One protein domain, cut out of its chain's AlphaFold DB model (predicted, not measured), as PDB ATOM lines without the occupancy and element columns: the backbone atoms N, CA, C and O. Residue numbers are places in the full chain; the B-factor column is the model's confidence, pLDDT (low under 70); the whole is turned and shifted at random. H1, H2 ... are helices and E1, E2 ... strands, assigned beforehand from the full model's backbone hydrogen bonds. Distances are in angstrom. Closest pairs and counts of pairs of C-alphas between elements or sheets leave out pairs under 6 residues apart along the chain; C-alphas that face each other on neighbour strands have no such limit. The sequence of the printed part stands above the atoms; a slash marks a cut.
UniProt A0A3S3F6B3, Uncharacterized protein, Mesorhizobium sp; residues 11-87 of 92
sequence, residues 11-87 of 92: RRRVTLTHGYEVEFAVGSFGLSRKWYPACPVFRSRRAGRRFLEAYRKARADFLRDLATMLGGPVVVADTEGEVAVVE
ATOM      1  N   ARG A  11      31.956  39.529   7.927       94.19
ATOM      2  CA  ARG A  11      32.359  39.989   9.255       94.19
ATOM      3  C   ARG A  11      33.096  41.309   9.153       94.19
ATOM      4  O   ARG A  11      33.916  41.489   8.258       94.19
ATOM      5  N   ARG A  12      32.837  42.212  10.095       95.06
ATOM      6  CA  ARG A  12      33.503  43.515  10.156       95.06
ATOM      7  C   ARG A  12      33.723  43.922  11.601       95.06
ATOM      8  O   ARG A  12      32.783  43.907  12.398       95.06
ATOM      9  N   ARG A  13      34.954  44.313  11.923       96.56
ATOM     10  CA  ARG A  13      35.303  44.883  13.224       96.56
ATOM     11  C   ARG A  13      35.332  46.404  13.140       96.56
ATOM     12  O   ARG A  13      35.857  46.954  12.178       96.56
ATOM     13  N   VAL A  14      34.743  47.065  14.131       96.75
ATOM     14  CA  VAL A  14      34.611  48.523  14.192       96.75
ATOM     15  C   VAL A  14      35.016  49.016  15.575       96.75
ATOM     16  O   VAL A  14      34.521  48.522  16.592       96.75
ATOM     17  N   THR A  15      35.888  50.020  15.606       96.38
ATOM     18  CA  THR A  15      36.242  50.740  16.830       96.38
ATOM     19  C   THR A  15      35.115  51.692  17.220       96.38
ATOM     20  O   THR A  15      34.594  52.448  16.402       96.38
ATOM     21  N   LEU A  16      34.732  51.655  18.491       95.06
ATOM     22  CA  LEU A  16      33.720  52.509  19.095       95.06
ATOM     23  C   LEU A  16      34.374  53.513  20.052       95.06
ATOM     24  O   LEU A  16      35.588  53.577  20.239       95.06
ATOM     25  N   THR A  17      33.539  54.336  20.680       92.06
ATOM     26  CA  THR A  17      34.002  55.278  21.705       92.06
ATOM     27  C   THR A  17      34.527  54.557  22.952       92.06
ATOM     28  O   THR A  17      34.130  53.429  23.245       92.06
ATOM     29  N   HIS A  18      35.370  55.245  23.730       89.81
ATOM     30  CA  HIS A  18      35.909  54.763  25.011       89.81
ATOM     31  C   HIS A  18      36.776  53.490  24.905       89.81
ATOM     32  O   HIS A  18      36.863  52.733  25.865       89.81
ATOM     33  N   GLY A  19      37.421  53.261  23.753       91.69
ATOM     34  CA  GLY A  19      38.378  52.162  23.561       91.69
ATOM     35  C   GLY A  19      37.746  50.779  23.385       91.69
ATOM     36  O   GLY A  19      38.451  49.777  23.453       91.69
ATOM     37  N   TYR A  20      36.431  50.714  23.177       96.25
ATOM     38  CA  TYR A  20      35.729  49.469  22.882       96.25
ATOM     39  C   TYR A  20      35.718  49.173  21.387       96.25
ATOM     40  O   TYR A  20      35.696  50.083  20.560       96.25
ATOM     41  N   GLU A  21      35.610  47.896  21.046       97.31
ATOM     42  CA  GLU A  21      35.389  47.443  19.676       97.31
ATOM     43  C   GLU A  21      34.220  46.462  19.622       97.31
ATOM     44  O   GLU A  21      33.928  45.741  20.584       97.31
ATOM     45  N   VAL A  22      33.570  46.419  18.464       97.44
ATOM     46  CA  VAL A  22      32.545  45.430  18.147       97.44
ATOM     47  C   VAL A  22      32.879  44.739  16.838       97.44
ATOM     48  O   VAL A  22      33.233  45.379  15.850       97.44
ATOM     49  N   GLU A  23      32.759  43.421  16.825       97.38
ATOM     50  CA  GLU A  23      32.808  42.612  15.618       97.38
ATOM     51  C   GLU A  23      31.400  42.136  15.294       97.38
ATOM     52  O   GLU A  23      30.796  41.403  16.079       97.38
ATOM     53  N   PHE A  24      30.878  42.576  14.153       96.06
ATOM     54  CA  PHE A  24      29.625  42.085  13.596       96.06
ATOM     55  C   PHE A  24      29.907  40.900  12.682       96.06
ATOM     56  O   PHE A  24      30.889  40.915  11.937       96.06
ATOM     57  N   ALA A  25      29.040  39.892  12.719       93.62
ATOM     58  CA  ALA A  25      29.129  38.735  11.844       93.62
ATOM     59  C   ALA A  25      27.738  38.233  11.454       93.62
ATOM     60  O   ALA A  25      26.885  38.054  12.324       93.62
ATOM     61  N   VAL A  26      27.532  37.960  10.167       90.62
ATOM     62  CA  VAL A  26      26.335  37.269   9.666       90.62
ATOM     63  C   VAL A  26      26.667  35.802   9.440       90.62
ATOM     64  O   VAL A  26      27.693  35.472   8.843       90.62
ATOM     65  N   GLY A  27      25.807  34.921   9.942       83.94
ATOM     66  CA  GLY A  27      25.897  33.480   9.730       83.94
ATOM     67  C   GLY A  27      24.524  32.846   9.540       83.94
ATOM     68  O   GLY A  27      23.516  33.535   9.397       83.94
ATOM     69  N   SER A  28      24.476  31.516   9.591       79.69
ATOM     70  CA  SER A  28      23.253  30.721   9.402       79.69
ATOM     71  C   SER A  28      22.132  31.035  10.400       79.69
ATOM     72  O   SER A  28      20.970  30.781  10.110       79.69
ATOM     73  N   PHE A  29      22.477  31.585  11.567       79.62
ATOM     74  CA  PHE A  29      21.537  31.953  12.630       79.62
ATOM     75  C   PHE A  29      21.225  33.460  12.667       79.62
ATOM     76  O   PHE A  29      20.615  33.938  13.618       79.62
ATOM     77  N   GLY A  30      21.653  34.214  11.650       83.31
ATOM     78  CA  GLY A  30      21.440  35.655  11.550       83.31
ATOM     79  C   GLY A  30      22.646  36.488  11.991       83.31
ATOM     80  O   GLY A  30      23.802  36.075  11.851       83.31
ATOM     81  N   LEU A  31      22.364  37.701  12.473       87.44
ATOM     82  CA  LEU A  31      23.367  38.674  12.901       87.44
ATOM     83  C   LEU A  31      23.844  38.375  14.326       87.44
ATOM     84  O   LEU A  31      23.057  38.326  15.267       87.44
ATOM     85  N   SER A  32      25.155  38.275  14.499       90.56
ATOM     86  CA  SER A  32      25.819  38.132  15.791       90.56
ATOM     87  C   SER A  32      26.794  39.283  16.037       90.56
ATOM     88  O   SER A  32      27.215  39.980  15.106       90.56
ATOM     89  N   ARG A  33      27.144  39.495  17.310       93.62
ATOM     90  CA  ARG A  33      28.138  40.488  17.728       93.62
ATOM     91  C   ARG A  33      29.079  39.922  18.782       93.62
ATOM     92  O   ARG A  33      28.642  39.185  19.666       93.62
ATOM     93  N   LYS A  34      30.340  40.343  18.742       96.19
ATOM     94  CA  LYS A  34      31.337  40.081  19.786       96.19
ATOM     95  C   LYS A  34      32.001  41.385  20.219       96.19
ATOM     96  O   LYS A  34      32.335  42.215  19.379       96.19
ATOM     97  N   TRP A  35      32.177  41.557  21.525       96.62
ATOM     98  CA  TRP A  35      32.762  42.760  22.119       96.62
ATOM     99  C   TRP A  35      34.224  42.550  22.489       96.62
ATOM    100  O   TRP A  35      34.595  41.463  22.932       96.62
ATOM    101  N   TYR A  36      35.015  43.614  22.377       96.12
ATOM    102  CA  TYR A  36      36.395  43.654  22.851       96.12
ATOM    103  C   TYR A  36      36.656  44.952  23.639       96.12
ATOM    104  O   TYR A  36      36.131  46.003  23.261       96.12
ATOM    105  N   PRO A  37      37.444  44.901  24.733       94.00
ATOM    106  CA  PRO A  37      38.007  43.693  25.355       94.00
ATOM    107  C   PRO A  37      36.963  42.861  26.125       94.00
ATOM    108  O   PRO A  37      37.152  41.668  26.331       94.00
ATOM    109  N   ALA A  38      35.856  43.481  26.531       93.75
ATOM    110  CA  ALA A  38      34.760  42.850  27.257       93.75
ATOM    111  C   ALA A  38      33.432  43.525  26.895       93.75
ATOM    112  O   ALA A  38      33.410  44.533  26.185       93.75
ATOM    113  N   CYS A  39      32.324  42.984  27.404       92.19
ATOM    114  CA  CYS A  39      31.021  43.621  27.253       92.19
ATOM    115  C   CYS A  39      31.057  45.049  27.847       92.19
ATOM    116  O   CYS A  39      31.488  45.211  28.992       92.19
ATOM    117  N   PRO A  40      30.632  46.084  27.102       92.19
ATOM    118  CA  PRO A  40      30.653  47.461  27.579       92.19
ATOM    119  C   PRO A  40      29.723  47.665  28.779       92.19
ATOM    120  O   PRO A  40      28.530  47.372  28.712       92.19
ATOM    121  N   VAL A  41      30.260  48.223  29.864       93.56
ATOM    122  CA  VAL A  41      29.496  48.583  31.066       93.56
ATOM    123  C   VAL A  41      29.842  50.016  31.443       93.56
ATOM    124  O   VAL A  41      30.997  50.338  31.714       93.56
ATOM    125  N   PHE A  42      28.836  50.888  31.482       93.12
ATOM    126  CA  PHE A  42      29.026  52.308  31.767       93.12
ATOM    127  C   PHE A  42      28.335  52.694  33.069       93.12
ATOM    128  O   PHE A  42      27.132  52.515  33.217       93.12
ATOM    129  N   ARG A  43      29.087  53.313  33.985       92.31
ATOM    130  CA  ARG A  43      28.508  53.951  35.182       92.31
ATOM    131  C   ARG A  43      27.821  55.280  34.855       92.31
ATOM    132  O   ARG A  43      26.876  55.678  35.522       92.31
ATOM    133  N   SER A  44      28.295  55.979  33.823       95.69
ATOM    134  CA  SER A  44      27.747  57.270  33.399       95.69
ATOM    135  C   SER A  44      26.690  57.097  32.316       95.69
ATOM    136  O   SER A  44      26.975  56.579  31.234       95.69
ATOM    137  N   ARG A  45      25.494  57.647  32.560       94.69
ATOM    138  CA  ARG A  45      24.402  57.682  31.576       94.69
ATOM    139  C   ARG A  45      24.808  58.394  30.282       94.69
ATOM    140  O   ARG A  45      24.438  57.954  29.198       94.69
ATOM    141  N   ARG A  46      25.594  59.474  30.377       95.06
ATOM    142  CA  ARG A  46      26.067  60.229  29.204       95.06
ATOM    143  C   ARG A  46      27.037  59.402  28.361       95.06
ATOM    144  O   ARG A  46      26.907  59.388  27.140       95.06
ATOM    145  N   ALA A  47      27.984  58.716  29.004       93.44
ATOM    146  CA  ALA A  47      28.925  57.839  28.309       93.44
ATOM    147  C   ALA A  47      28.186  56.680  27.627       93.44
ATOM    148  O   ALA A  47      28.392  56.448  26.438       93.44
ATOM    149  N   GLY A  48      27.249  56.045  28.342       95.44
ATOM    150  CA  GLY A  48      26.409  54.978  27.798       95.44
ATOM    151  C   GLY A  48      25.576  55.422  26.594       95.44
ATOM    152  O   GLY A  48      25.541  54.723  25.587       95.44
ATOM    153  N   ARG A  49      24.977  56.620  26.637       95.00
ATOM    154  CA  ARG A  49      24.234  57.169  25.492       95.00
ATOM    155  C   ARG A  49      25.130  57.374  24.267       95.00
ATOM    156  O   ARG A  49      24.785  56.905  23.189       95.00
ATOM    157  N   ARG A  50      26.291  58.021  24.435       94.50
ATOM    158  CA  ARG A  50      27.246  58.237  23.329       94.50
ATOM    159  C   ARG A  50      27.747  56.918  22.748       94.50
ATOM    160  O   ARG A  50      27.917  56.798  21.538       94.50
ATOM    161  N   PHE A  51      27.975  55.930  23.608       95.44
ATOM    162  CA  PHE A  51      28.359  54.597  23.177       95.44
ATOM    163  C   PHE A  51      27.257  53.929  22.351       95.44
ATOM    164  O   PHE A  51      27.531  53.416  21.268       95.44
ATOM    165  N   LEU A  52      26.009  53.978  22.823       93.31
ATOM    166  CA  LEU A  52      24.868  53.392  22.127       93.31
ATOM    167  C   LEU A  52      24.639  54.042  20.755       93.31
ATOM    168  O   LEU A  52      24.376  53.337  19.785       93.31
ATOM    169  N   GLU A  53      24.777  55.366  20.656       95.00
ATOM    170  CA  GLU A  53      24.702  56.103  19.388       95.00
ATOM    171  C   GLU A  53      25.796  55.641  18.408       95.00
ATOM    172  O   GLU A  53      25.495  55.316  17.258       95.00
ATOM    173  N   ALA A  54      27.045  55.518  18.875       95.38
ATOM    174  CA  ALA A  54      28.154  55.015  18.061       95.38
ATOM    175  C   ALA A  54      27.929  53.564  17.597       95.38
ATOM    176  O   ALA A  54      28.149  53.246  16.429       95.38
ATOM    177  N   TYR A  55      27.440  52.696  18.485       94.94
ATOM    178  CA  TYR A  55      27.105  51.312  18.152       94.94
ATOM    179  C   TYR A  55      25.990  51.224  17.104       94.94
ATOM    180  O   TYR A  55      26.118  50.487  16.127       94.94
ATOM    181  N   ARG A  56      24.901  51.985  17.282       93.12
ATOM    182  CA  ARG A  56      23.766  52.001  16.345       93.12
ATOM    183  C   ARG A  56      24.205  52.451  14.956       93.12
ATOM    184  O   ARG A  56      23.837  51.806  13.978       93.12
ATOM    185  N   LYS A  57      25.047  53.488  14.880       94.56
ATOM    186  CA  LYS A  57      25.659  53.933  13.623       94.56
ATOM    187  C   LYS A  57      26.494  52.819  12.981       94.56
ATOM    188  O   LYS A  57      26.242  52.461  11.838       94.56
ATOM    189  N   ALA A  58      27.406  52.203  13.736       95.50
ATOM    190  CA  ALA A  58      28.261  51.128  13.229       95.50
ATOM    191  C   ALA A  58      27.467  49.904  12.730       95.50
ATOM    192  O   ALA A  58      27.845  49.292  11.727       95.50
ATOM    193  N   ARG A  59      26.364  49.559  13.411       93.81
ATOM    194  CA  ARG A  59      25.439  48.496  12.993       93.81
ATOM    195  C   ARG A  59      24.707  48.863  11.705       93.81
ATOM    196  O   ARG A  59      24.627  48.025  10.816       93.81
ATOM    197  N   ALA A  60      24.184  50.084  11.598       92.31
ATOM    198  CA  ALA A  60      23.502  50.548  10.390       92.31
ATOM    199  C   ALA A  60      24.442  50.530   9.177       92.31
ATOM    200  O   ALA A  60      24.078  50.003   8.129       92.31
ATOM    201  N   ASP A  61      25.674  51.012   9.352       94.19
ATOM    202  CA  ASP A  61      26.692  50.995   8.301       94.19
ATOM    203  C   ASP A  61      27.038  49.547   7.895       94.19
ATOM    204  O   ASP A  61      27.185  49.249   6.719       94.19
ATOM    205  N   PHE A  62      27.119  48.612   8.850       93.88
ATOM    206  CA  PHE A  62      27.387  47.199   8.548       93.88
ATOM    207  C   PHE A  62      26.249  46.544   7.757       93.88
ATOM    208  O   PHE A  62      26.491  45.776   6.830       93.88
ATOM    209  N   LEU A  63      25.003  46.839   8.128       92.69
ATOM    210  CA  LEU A  63      23.825  46.321   7.437       92.69
ATOM    211  C   LEU A  63      23.698  46.892   6.022       92.69
ATOM    212  O   LEU A  63      23.259  46.179   5.126       92.69
ATOM    213  N   ARG A  64      24.112  48.147   5.808       93.44
ATOM    214  CA  ARG A  64      24.157  48.749   4.472       93.44
ATOM    215  C   ARG A  64      25.209  48.087   3.591       93.44
ATOM    216  O   ARG A  64      24.907  47.759   2.446       93.44
ATOM    217  N   ASP A  65      26.407  47.835   4.120       92.50
ATOM    218  CA  ASP A  65      27.436  47.087   3.386       92.50
ATOM    219  C   ASP A  65      26.926  45.697   2.998       92.50
ATOM    220  O   ASP A  65      27.112  45.255   1.866       92.50
ATOM    221  N   LEU A  66      26.240  45.022   3.927       90.69
ATOM    222  CA  LEU A  66      25.634  43.719   3.689       90.69
ATOM    223  C   LEU A  66      24.571  43.783   2.582       90.69
ATOM    224  O   LEU A  66      24.629  42.977   1.659       90.69
ATOM    225  N   ALA A  67      23.638  44.738   2.642       91.12
ATOM    226  CA  ALA A  67      22.616  44.931   1.611       91.12
ATOM    227  C   ALA A  67      23.245  45.203   0.236       91.12
ATOM    228  O   ALA A  67      22.873  44.596  -0.768       91.12
ATOM    229  N   THR A  68      24.274  46.048   0.209       91.06
ATOM    230  CA  THR A  68      25.035  46.376  -1.004       91.06
ATOM    231  C   THR A  68      25.738  45.146  -1.574       91.06
ATOM    232  O   THR A  68      25.661  44.895  -2.773       91.06
ATOM    233  N   MET A  69      26.382  44.340  -0.725       88.62
ATOM    234  CA  MET A  69      27.045  43.098  -1.128       88.62
ATOM    235  C   MET A  69      26.047  42.062  -1.668       88.62
ATOM    236  O   MET A  69      26.370  41.338  -2.606       88.62
ATOM    237  N   LEU A  70      24.849  41.985  -1.085       87.19
ATOM    238  CA  LEU A  70      23.781  41.085  -1.532       87.19
ATOM    239  C   LEU A  70      23.043  41.594  -2.780       87.19
ATOM    240  O   LEU A  70      22.315  40.822  -3.399       87.19
ATOM    241  N   GLY A  71      23.220  42.866  -3.150       87.31
ATOM    242  CA  GLY A  71      22.527  43.488  -4.279       87.31
ATOM    243  C   GLY A  71      21.028  43.694  -4.043       87.31
ATOM    244  O   GLY A  71      20.264  43.734  -5.005       87.31
ATOM    245  N   GLY A  72      20.589  43.801  -2.786       88.31
ATOM    246  CA  GLY A  72      19.175  43.926  -2.442       88.31
ATOM    247  C   GLY A  72      18.932  44.288  -0.975       88.31
ATOM    248  O   GLY A  72      19.872  44.298  -0.177       88.31
ATOM    249  N   PRO A  73      17.677  44.604  -0.610       89.06
ATOM    250  CA  PRO A  73      17.340  45.040   0.738       89.06
ATOM    251  C   PRO A  73      17.571  43.941   1.776       89.06
ATOM    252  O   PRO A  73      17.308  42.759   1.543       89.06
ATOM    253  N   VAL A  74      17.999  44.354   2.967       88.50
ATOM    254  CA  VAL A  74      18.107  43.495   4.150       88.50
ATOM    255  C   VAL A  74      17.022  43.883   5.144       88.50
ATOM    256  O   VAL A  74      16.964  45.023   5.600       88.50
ATOM    257  N   VAL A  75      16.186  42.917   5.522       86.94
ATOM    258  CA  VAL A  75      15.191  43.091   6.588       86.94
ATOM    259  C   VAL A  75      15.790  42.645   7.915       86.94
ATOM    260  O   VAL A  75      16.293  41.529   8.043       86.94
ATOM    261  N   VAL A  76      15.719  43.514   8.918       85.69
ATOM    262  CA  VAL A  76      16.194  43.253  10.274       85.69
ATOM    263  C   VAL A  76      15.013  43.309  11.223       85.69
ATOM    264  O   VAL A  76      14.394  44.357  11.364       85.69
ATOM    265  N   ALA A  77      14.732  42.191  11.888       83.94
ATOM    266  CA  ALA A  77      13.775  42.120  12.983       83.94
ATOM    267  C   ALA A  77      14.543  42.049  14.305       83.94
ATOM    268  O   ALA A  77      15.340  41.131  14.515       83.94
ATOM    269  N   ASP A  78      14.345  43.041  15.169       78.31
ATOM    270  CA  ASP A  78      14.919  43.061  16.509       78.31
ATOM    271  C   ASP A  78      13.989  42.366  17.511       78.31
ATOM    272  O   ASP A  78      12.769  42.313  17.337       78.31
ATOM    273  N   THR A  79      14.557  41.847  18.597       74.94
ATOM    274  CA  THR A  79      13.797  41.136  19.641       74.94
ATOM    275  C   THR A  79      12.836  42.045  20.408       74.94
ATOM    276  O   THR A  79      11.946  41.559  21.098       74.94
ATOM    277  N   GLU A  80      12.999  43.360  20.273       68.81
ATOM    278  CA  GLU A  80      12.132  44.389  20.856       68.81
ATOM    279  C   GLU A  80      10.931  44.738  19.949       68.81
ATOM    280  O   GLU A  80      10.148  45.623  20.278       68.81
ATOM    281  N   GLY A  81      10.760  44.039  18.819       68.75
ATOM    282  CA  GLY A  81       9.626  44.206  17.902       68.75
ATOM    283  C   GLY A  81       9.832  45.258  16.810       68.75
ATOM    284  O   GLY A  81       8.974  45.410  15.943       68.75
ATOM    285  N   GLU A  82      10.966  45.962  16.806       79.88
ATOM    286  CA  GLU A  82      11.322  46.866  15.712       79.88
ATOM    287  C   GLU A  82      11.741  46.074  14.466       79.88
ATOM    288  O   GLU A  82      12.628  45.218  14.517       79.88
ATOM    289  N   VAL A  83      11.121  46.393  13.328       84.19
ATOM    290  CA  VAL A  83      11.506  45.878  12.011       84.19
ATOM    291  C   VAL A  83      12.030  47.033  11.169       84.19
ATOM    292  O   VAL A  83      11.348  48.040  10.997       84.19
ATOM    293  N   ALA A  84      13.236  46.880  10.633       84.75
ATOM    294  CA  ALA A  84      13.865  47.853   9.752       84.75
ATOM    295  C   ALA A  84      14.216  47.215   8.406       84.75
ATOM    296  O   ALA A  84      14.733  46.099   8.357       84.75
ATOM    297  N   VAL A  85      13.975  47.949   7.322       88.88
ATOM    298  CA  VAL A  85      14.439  47.595   5.976       88.88
ATOM    299  C   VAL A  85      15.647  48.468   5.656       88.88
ATOM    300  O   VAL A  85      15.577  49.692   5.753       88.88
ATOM    301  N   VAL A  86      16.770  47.833   5.334       89.31
ATOM    302  CA  VAL A  86      18.019  48.502   4.972       89.31
ATOM    303  C   VAL A  86      18.255  48.306   3.486       89.31
ATOM    304  O   VAL A  86      18.508  47.189   3.039       89.31
ATOM    305  N   GLU A  87      18.175  49.399   2.738       89.88
ATOM    306  CA  GLU A  87      18.430  49.407   1.301       89.88
ATOM    307  C   GLU A  87      19.938  49.393   0.996       89.88
ATOM    308  O   GLU A  87      20.733  49.934   1.781       89.88
TER     309      GLU A  87
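What this domain is: This is residues 11 to 87 of the 92 residues of an uncharacterized protein of Mesorhizobium sp (UniProt A0A3S3F6B3). One long helix, H1, runs nearly the whole length of an elongated domain; a sheet of three strands, E1 to E3, lies along one side of it, its other face bare, and a small two-strand hairpin, E4 and E5, packs on the later part of the helix at residues 60 to 68. The two sheets stay apart from each other, and the helix stands next to both. The printed part has 77 residues, with one named helix and five named strands in the order E1 E2 E3 H1 E4 E5; both sheets, E1 - E2 - E3 and E4 - E5, are antiparallel, and the class is mixed, helices and strands. The whole is only just compact, close to loose, with a radius of gyration of the C-alphas of 13.3 A and spans of 39 by 24 by 20 A.

How they stand to each other: E1, residues 11 to 15, and E2, residues 21 to 27, form a hairpin, antiparallel at 166 degrees, with N 14 and O 22 within hydrogen-bond range at 2.8 A. E2 and E3, residues 30 to 36, form another at 157 degrees, with N 32 and O 25 at 2.8 A. These three make a meander, each strand the antiparallel neighbour of the one before; E1 and E3 are its edge strands. H1, residues 45 to 70, is on this sheet, two layers with the helix on one face, at a height over the sheet of 9.3 A. It lies over E1 and E2 and runs slantwise to the strands, at 36 degrees to E2 on the local plane. The closest C-alphas of E1 and H1 are those of Val 14 and Ala 58, 6.9 A apart; for E2 and H1 they are those of Phe 24 and Phe 62, 7.5 A. Every O i to N i+4 pair in H1 is within hydrogen-bond range. E4, residues 74 to 77, and E5, residues 83 to 86, form a hairpin, antiparallel at 162 degrees, with N 76 and O 84 within hydrogen-bond range at 2.8 A. The closest C-alphas of H1 and E5 are those of Arg 64 and Val 86, 6.2 A apart; for H1 and E4 they are those of Ala 67 and Val 74, 5.4 A. E4 and E5 are each apart from E1, E2 and E3.

Where its parts are: E1 begins at C-alpha 11, (32.359, 39.989, 9.255), and is 13.7 A long. E2 measures 19.6 A and E3 20.4 A from first to last C-alpha. H1 is 37.0 A long, from C-alpha 45 at (24.402, 57.682, 31.576) to C-alpha 70. E4 and E5 measure 9.9 A each, and E5 ends at C-alpha 86, (18.019, 48.502, 4.972).

The domain as a whole: The two C-alphas farthest apart, those of Arg 43 and Gly 71, are 41.3 A apart. The printed part has no cut. The link from E3 to H1, eight residues, is short; the other four links are tight. The mean pLDDT of the printed part is 90.8, and residues 80 to 81, between E4 and E5, are under 70.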